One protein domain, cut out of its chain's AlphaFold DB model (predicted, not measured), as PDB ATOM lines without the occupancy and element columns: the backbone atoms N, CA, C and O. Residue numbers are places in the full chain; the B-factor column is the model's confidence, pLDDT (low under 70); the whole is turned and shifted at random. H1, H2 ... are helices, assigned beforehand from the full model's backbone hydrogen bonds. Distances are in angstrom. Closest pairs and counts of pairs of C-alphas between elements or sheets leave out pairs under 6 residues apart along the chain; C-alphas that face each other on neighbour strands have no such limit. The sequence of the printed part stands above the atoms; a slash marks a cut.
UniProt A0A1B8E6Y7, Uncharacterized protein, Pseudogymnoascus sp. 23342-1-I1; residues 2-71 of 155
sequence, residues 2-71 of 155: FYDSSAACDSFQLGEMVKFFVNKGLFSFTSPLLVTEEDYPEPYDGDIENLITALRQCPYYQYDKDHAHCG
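What this domain is: This is residues 2 to 71 of the 155 residues of an uncharacterized protein of Pseudogymnoascus sp. 23342-1-I1 (UniProt A0A1B8E6Y7). With little regular structure, the model is one long helix, H1, and a shorter one, H2, joined by a wide loop, residues 24 to 47; after H2, residues 57 to 71 fold back past H1. Residues 32 to 38 and 45 to 50, of which 48 to 50 belong to H2, stick out. Of 70 printed residues, 26 are in the two named helices, H1 then H2, with no named strand: all helix. The whole is loose, with a radius of gyration of the C-alphas of 15.5 A, spans of 44 by 35 by 19 A, and is only just flat.

How they stand to each other: H1, residues 7 to 23, and H2, residues 48 to 56, are only just apart, at 8.5 A between closest C-alphas. In both, every O i to N i+4 pair is within hydrogen-bond range.

Where its parts are: H1 is 24.2 A long, beginning at C-alpha 7 (202.824, 230.480, 270.297). H2 is 12.2 A long, ending at C-alpha 56 (218.438, 241.902, 286.826).

The domain as a whole: The C-alphas farthest apart, of Phe 2 and Glu 38, are 44.8 A apart. The printed part has no cut; the link from H1 to H2 is long. Residues 2 to 5 have pLDDT under 70.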
ATOM      1  N   PHE A   2     211.970 217.431 272.332       42.84
ATOM      2  CA  PHE A   2     211.833 218.764 271.745       42.84
ATOM      3  C   PHE A   2     210.760 219.502 272.550       42.84
ATOM      4  O   PHE A   2     209.624 219.040 272.604       42.84
ATOM      5  N   TYR A   3     211.137 220.566 273.255       55.09
ATOM      6  CA  TYR A   3     210.161 221.480 273.834       55.09
ATOM      7  C   TYR A   3     209.655 222.339 272.679       55.09
ATOM      8  O   TYR A   3     210.389 223.200 272.198       55.09
ATOM      9  N   ASP A   4     208.447 222.065 272.190       54.56
ATOM     10  CA  ASP A   4     207.784 222.974 271.260       54.56
ATOM     11  C   ASP A   4     207.557 224.298 271.993       54.56
ATOM     12  O   ASP A   4     206.792 224.366 272.958       54.56
ATOM     13  N   SER A   5     208.239 225.359 271.555       63.62
ATOM     14  CA  SER A   5     207.859 226.716 271.934       63.62
ATOM     15  C   SER A   5     206.448 226.951 271.408       63.62
ATOM     16  O   SER A   5     206.225 227.061 270.201       63.62
ATOM     17  N   SER A   6     205.465 226.953 272.302       80.25
ATOM     18  CA  SER A   6     204.090 227.233 271.911       80.25
ATOM     19  C   SER A   6     203.922 228.728 271.628       80.25
ATOM     20  O   SER A   6     204.398 229.569 272.391       80.25
ATOM     21  N   ALA A   7     203.158 229.079 270.589       85.81
ATOM     22  CA  ALA A   7     202.824 230.480 270.297       85.81
ATOM     23  C   ALA A   7     202.145 231.192 271.490       85.81
ATOM     24  O   ALA A   7     202.234 232.414 271.647       85.81
ATOM     25  N   ALA A   8     201.477 230.418 272.355       87.88
ATOM     26  CA  ALA A   8     200.915 230.895 273.612       87.88
ATOM     27  C   ALA A   8     202.005 231.316 274.613       87.88
ATOM     28  O   ALA A   8     201.905 232.401 275.188       87.88
ATOM     29  N   CYS A   9     203.063 230.511 274.780       88.12
ATOM     30  CA  CYS A   9     204.214 230.878 275.602       88.12
ATOM     31  C   CYS A   9     204.905 232.130 275.055       88.12
ATOM     32  O   CYS A   9     205.161 233.055 275.820       88.12
ATOM     33  N   ASP A  10     205.127 232.216 273.741       88.56
ATOM     34  CA  ASP A  10     205.780 233.382 273.130       88.56
ATOM     35  C   ASP A  10     204.989 234.674 273.381       88.56
ATOM     36  O   ASP A  10     205.554 235.687 273.798       88.56
ATOM     37  N   SER A  11     203.664 234.624 273.210       91.56
ATOM     38  CA  SER A  11     202.776 235.766 273.467       91.56
ATOM     39  C   SER A  11     202.778 236.176 274.943       91.56
ATOM     40  O   SER A  11     202.815 237.365 275.264       91.56
ATOM     41  N   PHE A  12     202.766 235.195 275.850       91.62
ATOM     42  CA  PHE A  12     202.859 235.434 277.288       91.62
ATOM     43  C   PHE A  12     204.195 236.092 277.664       91.62
ATOM     44  O   PHE A  12     204.208 237.106 278.362       91.62
ATOM     45  N   GLN A  13     205.312 235.563 277.158       90.81
ATOM     46  CA  GLN A  13     206.646 236.098 277.434       90.81
ATOM     47  C   GLN A  13     206.828 237.501 276.852       90.81
ATOM     48  O   GLN A  13     207.393 238.362 277.525       90.81
ATOM     49  N   LEU A  14     206.292 237.774 275.659       92.00
ATOM     50  CA  LEU A  14     206.275 239.120 275.087       92.00
ATOM     51  C   LEU A  14     205.511 240.105 275.984       92.00
ATOM     52  O   LEU A  14     206.002 241.201 276.250       92.00
ATOM     53  N   GLY A  15     204.335 239.716 276.484       93.06
ATOM     54  CA  GLY A  15     203.551 240.541 277.406       93.06
ATOM     55  C   GLY A  15     204.314 240.868 278.693       93.06
ATOM     56  O   GLY A  15     204.360 242.027 279.111       93.06
ATOM     57  N   GLU A  16     204.975 239.873 279.288       93.00
ATOM     58  CA  GLU A  16     205.802 240.073 280.483       93.00
ATOM     59  C   GLU A  16     207.047 240.931 280.204       93.00
ATOM     60  O   GLU A  16     207.403 241.771 281.032       93.00
ATOM     61  N   MET A  17     207.670 240.803 279.025       92.75
ATOM     62  CA  MET A  17     208.766 241.679 278.588       92.75
ATOM     63  C   MET A  17     208.313 243.135 278.486       92.75
ATOM     64  O   MET A  17     208.926 244.010 279.095       92.75
ATOM     65  N   VAL A  18     207.223 243.393 277.758       93.81
ATOM     66  CA  VAL A  18     206.662 244.741 277.592       93.81
ATOM     67  C   VAL A  18     206.342 245.349 278.953       93.81
ATOM     68  O   VAL A  18     206.793 246.450 279.264       93.81
ATOM     69  N   LYS A  19     205.623 244.612 279.802       94.12
ATOM     70  CA  LYS A  19     205.272 245.056 281.154       94.12
ATOM     71  C   LYS A  19     206.513 245.387 281.981       94.12
ATOM     72  O   LYS A  19     206.535 246.414 282.655       94.12
ATOM     73  N   PHE A  20     207.541 244.539 281.943       94.62
ATOM     74  CA  PHE A  20     208.783 244.770 282.673       94.62
ATOM     75  C   PHE A  20     209.495 246.042 282.202       94.62
ATOM     76  O   PHE A  20     209.765 246.917 283.025       94.62
ATOM     77  N   PHE A  21     209.772 246.172 280.903       93.12
ATOM     78  CA  PHE A  21     210.557 247.298 280.403       93.12
ATOM     79  C   PHE A  21     209.806 248.632 280.482       93.12
ATOM     80  O   PHE A  21     210.420 249.638 280.836       93.12
ATOM     81  N   VAL A  22     208.488 248.647 280.253       92.88
ATOM     82  CA  VAL A  22     207.656 249.850 280.442       92.88
ATOM     83  C   VAL A  22     207.669 250.289 281.908       92.88
ATOM     84  O   VAL A  22     207.913 251.458 282.192       92.88
ATOM     85  N   ASN A  23     207.509 249.360 282.858       93.00
ATOM     86  CA  ASN A  23     207.568 249.682 284.291       93.00
ATOM     87  C   ASN A  23     208.948 250.184 284.742       93.00
ATOM     88  O   ASN A  23     209.055 250.848 285.772       93.00
ATOM     89  N   LYS A  24     210.009 249.841 284.004       91.12
ATOM     90  CA  LYS A  24     211.369 250.340 284.231       91.12
ATOM     91  C   LYS A  24     211.677 251.647 283.501       91.12
ATOM     92  O   LYS A  24     212.743 252.197 283.743       91.12
ATOM     93  N   GLY A  25     210.780 252.136 282.644       89.12
ATOM     94  CA  GLY A  25     211.041 253.298 281.794       89.12
ATOM     95  C   GLY A  25     212.108 253.042 280.723       89.12
ATOM     96  O   GLY A  25     212.720 253.984 280.243       89.12
ATOM     97  N   LEU A  26     212.351 251.774 280.369       88.62
ATOM     98  CA  LEU A  26     213.377 251.354 279.402       88.62
ATOM     99  C   LEU A  26     212.791 250.992 278.030       88.62
ATOM    100  O   LEU A  26     213.508 250.520 277.153       88.62
ATOM    101  N   PHE A  27     211.480 251.148 277.854       88.25
ATOM    102  CA  PHE A  27     210.791 250.825 276.614       88.25
ATOM    103  C   PHE A  27     209.617 251.771 276.398       88.25
ATOM    104  O   PHE A  27     208.815 251.993 277.306       88.25
ATOM    105  N   SER A  28     209.517 252.295 275.179       83.06
ATOM    106  CA  SER A  28     208.428 253.150 274.722       83.06
ATOM    107  C   SER A  28     207.857 252.594 273.421       83.06
ATOM    108  O   SER A  28     208.589 252.048 272.597       83.06
ATOM    109  N   PHE A  29     206.542 252.722 273.242       83.19
ATOM    110  CA  PHE A  29     205.879 252.392 271.985       83.19
ATOM    111  C   PHE A  29     205.757 253.648 271.132       83.19
ATOM    112  O   PHE A  29     205.056 254.582 271.520       83.19
ATOM    113  N   THR A  30     206.358 253.633 269.944       80.44
ATOM    114  CA  THR A  30     206.243 254.739 268.989       80.44
ATOM    115  C   THR A  30     205.516 254.284 267.725       80.44
ATOM    116  O   THR A  30     205.718 253.172 267.235       80.44
ATOM    117  N   SER A  31     204.624 255.131 267.204       80.38
ATOM    118  CA  SER A  31     203.869 254.838 265.982       80.38
ATOM    119  C   SER A  31     204.720 255.141 264.747       80.38
ATOM    120  O   SER A  31     205.082 256.300 264.551       80.38
ATOM    121  N   PRO A  32     204.963 254.173 263.848       76.19
ATOM    122  CA  PRO A  32     205.769 254.406 262.649       76.19
ATOM    123  C   PRO A  32     205.129 255.404 261.670       76.19
ATOM    124  O   PRO A  32     205.802 255.894 260.774       76.19
ATOM    125  N   LEU A  33     203.839 255.720 261.829       80.19
ATOM    126  CA  LEU A  33     203.134 256.695 260.990       80.19
ATOM    127  C   LEU A  33     203.428 258.153 261.370       80.19
ATOM    128  O   LEU A  33     203.127 259.046 260.583       80.19
ATOM    129  N   LEU A  34     203.948 258.393 262.576       74.94
ATOM    130  CA  LEU A  34     204.167 259.731 263.136       74.94
ATOM    131  C   LEU A  34     205.585 259.910 263.703       74.94
ATOM    132  O   LEU A  34     205.850 260.946 264.297       74.94
ATOM    133  N   VAL A  35     206.471 258.921 263.532       78.12
ATOM    134  CA  VAL A  35     207.862 258.966 264.006       78.12
ATOM    135  C   VAL A  35     208.665 259.988 263.214       78.12
ATOM    136  O   VAL A  35     208.788 259.898 261.991       78.12
ATOM    137  N   THR A  36     209.266 260.911 263.943       78.00
ATOM    138  CA  THR A  36     210.392 261.738 263.519       78.00
ATOM    139  C   THR A  36     211.662 261.285 264.250       78.00
ATOM    140  O   THR A  36     211.591 260.511 265.205       78.00
ATOM    141  N   GLU A  37     212.845 261.731 263.812       75.25
ATOM    142  CA  GLU A  37     214.106 261.393 264.500       75.25
ATOM    143  C   GLU A  37     214.125 261.857 265.970       75.25
ATOM    144  O   GLU A  37     214.804 261.250 266.792       75.25
ATOM    145  N   GLU A  38     213.334 262.876 266.317       76.88
ATOM    146  CA  GLU A  38     213.201 263.408 267.679       76.88
ATOM    147  C   GLU A  38     212.382 262.493 268.611       76.88
ATOM    148  O   GLU A  38     212.460 262.632 269.828       76.88
ATOM    149  N   ASP A  39     211.620 261.536 268.065       74.94
ATOM    150  CA  ASP A  39     210.767 260.623 268.842       74.94
ATOM    151  C   ASP A  39     211.502 259.357 269.323       74.94
ATOM    152  O   ASP A  39     210.910 258.502 269.998       74.94
ATOM    153  N   TYR A  40     212.779 259.195 268.962       75.06
ATOM    154  CA  TYR A  40     213.589 258.093 269.471       75.06
ATOM    155  C   TYR A  40     213.979 258.360 270.929       75.06
ATOM    156  O   TYR A  40     214.439 259.456 271.249       75.06
ATOM    157  N   PRO A  41     213.817 257.373 271.830       77.00
ATOM    158  CA  PRO A  41     214.196 257.552 273.221       77.00
ATOM    159  C   PRO A  41     215.695 257.835 273.315       77.00
ATOM    160  O   PRO A  41     216.506 257.130 272.706       77.00
ATOM    161  N   GLU A  42     216.053 258.850 274.100       82.56
ATOM    162  CA  GLU A  42     217.453 259.131 274.386       82.56
ATOM    163  C   GLU A  42     218.107 257.918 275.068       82.56
ATOM    164  O   GLU A  42     217.463 257.223 275.870       82.56
ATOM    165  N   PRO A  43     219.384 257.627 274.761       84.19
ATOM    166  CA  PRO A  43     220.129 256.603 275.473       84.19
ATOM    167  C   PRO A  43     220.136 256.881 276.978       84.19
ATOM    168  O   PRO A  43     220.238 258.027 277.406       84.19
ATOM    169  N   TYR A  44     220.074 255.821 277.783       86.88
ATOM    170  CA  TYR A  44     220.188 255.940 279.234       86.88
ATOM    171  C   TYR A  44     221.519 256.613 279.614       86.88
ATOM    172  O   TYR A  44     222.591 256.116 279.265       86.88
ATOM    173  N   ASP A  45     221.437 257.730 280.337       89.00
ATOM    174  CA  ASP A  45     222.560 258.604 280.706       89.00
ATOM    175  C   ASP A  45     223.079 258.370 282.138       89.00
ATOM    176  O   ASP A  45     224.067 258.972 282.564       89.00
ATOM    177  N   GLY A  46     222.415 257.493 282.894       90.50
ATOM    178  CA  GLY A  46     222.762 257.181 284.273       90.50
ATOM    179  C   GLY A  46     223.903 256.169 284.423       90.50
ATOM    180  O   GLY A  46     224.512 255.693 283.467       90.50
ATOM    181  N   ASP A  47     224.161 255.780 285.673       91.75
ATOM    182  CA  ASP A  47     225.169 254.768 286.004       91.75
ATOM    183  C   ASP A  47     224.790 253.389 285.431       91.75
ATOM    184  O   ASP A  47     223.681 252.884 285.667       91.75
ATOM    185  N   ILE A  48     225.723 252.773 284.698       90.62
ATOM    186  CA  ILE A  48     225.580 251.441 284.106       90.62
ATOM    187  C   ILE A  48     225.324 250.358 285.160       90.62
ATOM    188  O   ILE A  48     224.548 249.439 284.903       90.62
ATOM    189  N   GLU A  49     225.880 250.480 286.367       92.06
ATOM    190  CA  GLU A  49     225.653 249.514 287.450       92.06
ATOM    191  C   GLU A  49     224.198 249.559 287.941       92.06
ATOM    192  O   GLU A  49     223.584 248.522 288.230       92.06
ATOM    193  N   ASN A  50     223.593 250.752 287.954       94.06
ATOM    194  CA  ASN A  50     222.173 250.920 288.265       94.06
ATOM    195  C   ASN A  50     221.292 250.315 287.166       94.06
ATOM    196  O   ASN A  50     220.302 249.650 287.478       94.06
ATOM    197  N   LEU A  51     221.672 250.482 285.893       93.88
ATOM    198  CA  LEU A  51     220.968 249.873 284.765       93.88
ATOM    199  C   LEU A  51     221.036 248.340 284.821       93.88
ATOM    200  O   LEU A  51     220.001 247.678 284.728       93.88
ATOM    201  N   ILE A  52     222.223 247.770 285.047       94.25
ATOM    202  CA  ILE A  52     222.412 246.322 285.222       94.25
ATOM    203  C   ILE A  52     221.549 245.823 286.385       94.25
ATOM    204  O   ILE A  52     220.811 244.844 286.243       94.25
ATOM    205  N   THR A  53     221.576 246.521 287.522       94.81
ATOM    206  CA  THR A  53     220.766 246.180 288.698       94.81
ATOM    207  C   THR A  53     219.270 246.218 288.385       94.81
ATOM    208  O   THR A  53     218.540 245.304 288.775       94.81
ATOM    209  N   ALA A  54     218.797 247.222 287.645       94.25
ATOM    210  CA  ALA A  54     217.402 247.325 287.232       94.25
ATOM    211  C   ALA A  54     216.994 246.185 286.284       94.25
ATOM    212  O   ALA A  54     215.937 245.582 286.482       94.25
ATOM    213  N   LEU A  55     217.836 245.843 285.304       94.62
ATOM    214  CA  LEU A  55     217.594 244.766 284.339       94.62
ATOM    215  C   LEU A  55     217.598 243.370 284.994       94.62
ATOM    216  O   LEU A  55     216.797 242.506 284.631       94.62
ATOM    217  N   ARG A  56     218.418 243.152 286.032       94.62
ATOM    218  CA  ARG A  56     218.438 241.902 286.826       94.62
ATOM    219  C   ARG A  56     217.146 241.635 287.603       94.62
ATOM    220  O   ARG A  56     216.889 240.490 287.990       94.62
ATOM    221  N   GLN A  57     216.319 242.660 287.813       92.94
ATOM    222  CA  GLN A  57     215.003 242.528 288.447       92.94
ATOM    223  C   GLN A  57     213.942 241.944 287.498       92.94
ATOM    224  O   GLN A  57     212.775 241.859 287.877       92.94
ATOM    225  N   CYS A  58     214.324 241.531 286.281       91.56
ATOM    226  CA  CYS A  58     213.428 240.849 285.353       91.56
ATOM    227  C   CYS A  58     212.794 239.600 285.997       91.56
ATOM    228  O   CYS A  58     213.487 238.800 286.640       91.56
ATOM    229  N   PRO A  59     211.477 239.412 285.853       86.44
ATOM    230  CA  PRO A  59     210.786 238.324 286.524       86.44
ATOM    231  C   PRO A  59     211.096 236.959 285.897       86.44
ATOM    232  O   PRO A  59     211.480 236.851 284.735       86.44
ATOM    233  N   TYR A  60     210.892 235.897 286.679       87.19
ATOM    234  CA  TYR A  60     210.976 234.502 286.233       87.19
ATOM    235  C   TYR A  60     209.573 233.894 286.124       87.19
ATOM    236  O   TYR A  60     209.237 232.937 286.821       87.19
ATOM    237  N   TYR A  61     208.705 234.515 285.325       85.19
ATOM    238  CA  TYR A  61     207.350 234.007 285.137       85.19
ATOM    239  C   TYR A  61     207.317 232.951 284.037       85.19
ATOM    240  O   TYR A  61     207.805 233.160 282.927       85.19
ATOM    241  N   GLN A  62     206.720 231.812 284.366       83.88
ATOM    242  CA  GLN A  62     206.539 230.683 283.464       83.88
ATOM    243  C   GLN A  62     205.070 230.614 283.052       83.88
ATOM    244  O   GLN A  62     204.191 230.888 283.869       83.88
ATOM    245  N   TYR A  63     204.817 230.250 281.796       83.69
ATOM    246  CA  TYR A  63     203.455 230.058 281.298       83.69
ATOM    247  C   TYR A  63     202.794 228.838 281.963       83.69
ATOM    248  O   TYR A  63     201.684 228.926 282.483       83.69
ATOM    249  N   ASP A  64     203.518 227.717 282.016       83.50
ATOM    250  CA  ASP A  64     203.144 226.491 282.720       83.50
ATOM    251  C   ASP A  64     204.405 225.717 283.170       83.50
ATOM    252  O   ASP A  64     205.530 226.214 283.078       83.50
ATOM    253  N   LYS A  65     204.213 224.488 283.667       83.62
ATOM    254  CA  LYS A  65     205.282 223.617 284.185       83.62
ATOM    255  C   LYS A  65     206.282 223.159 283.116       83.62
ATOM    256  O   LYS A  65     207.412 222.836 283.473       83.62
ATOM    257  N   ASP A  66     205.880 223.128 281.850       84.06
ATOM    258  CA  ASP A  66     206.701 222.641 280.742       84.06
ATOM    259  C   ASP A  66     207.569 223.763 280.139       84.06
ATOM    260  O   ASP A  66     208.539 223.494 279.435       84.06
ATOM    261  N   HIS A  67     207.302 225.029 280.480       81.75
ATOM    262  CA  HIS A  67     208.013 226.202 279.954       81.75
ATOM    263  C   HIS A  67     209.014 226.805 280.955       81.75
ATOM    264  O   HIS A  67     209.190 228.023 281.037       81.75
ATOM    265  N   ALA A  68     209.711 225.954 281.716       78.88
ATOM    266  CA  ALA A  68     210.610 226.407 282.776       78.88
ATOM    267  C   ALA A  68     211.859 227.165 282.284       78.88
ATOM    268  O   ALA A  68     212.450 227.953 283.023       78.88
ATOM    269  N   HIS A  69     212.262 226.959 281.032       80.69
ATOM    270  CA  HIS A  69     213.440 227.604 280.440       80.69
ATOM    271  C   HIS A  69     213.092 228.722 279.448       80.69
ATOM    272  O   HIS A  69     213.987 229.323 278.849       80.69
ATOM    273  N   CYS A  70     211.803 229.033 279.306       82.56
ATOM    274  CA  CYS A  70     211.323 230.119 278.466       82.56
ATOM    275  C   CYS A  70     211.427 231.470 279.183       82.56
ATOM    276  O   CYS A  70     211.413 231.552 280.412       82.56
ATOM    277  N   GLY A  71     211.486 232.536 278.388       82.44
ATOM    278  CA  GLY A  71     211.336 233.902 278.873       82.44
ATOM    279  C   GLY A  71     212.605 234.737 278.940       82.44
ATOM    280  O   GLY A  71     213.718 234.286 278.682       82.44
TER     281      GLY A  71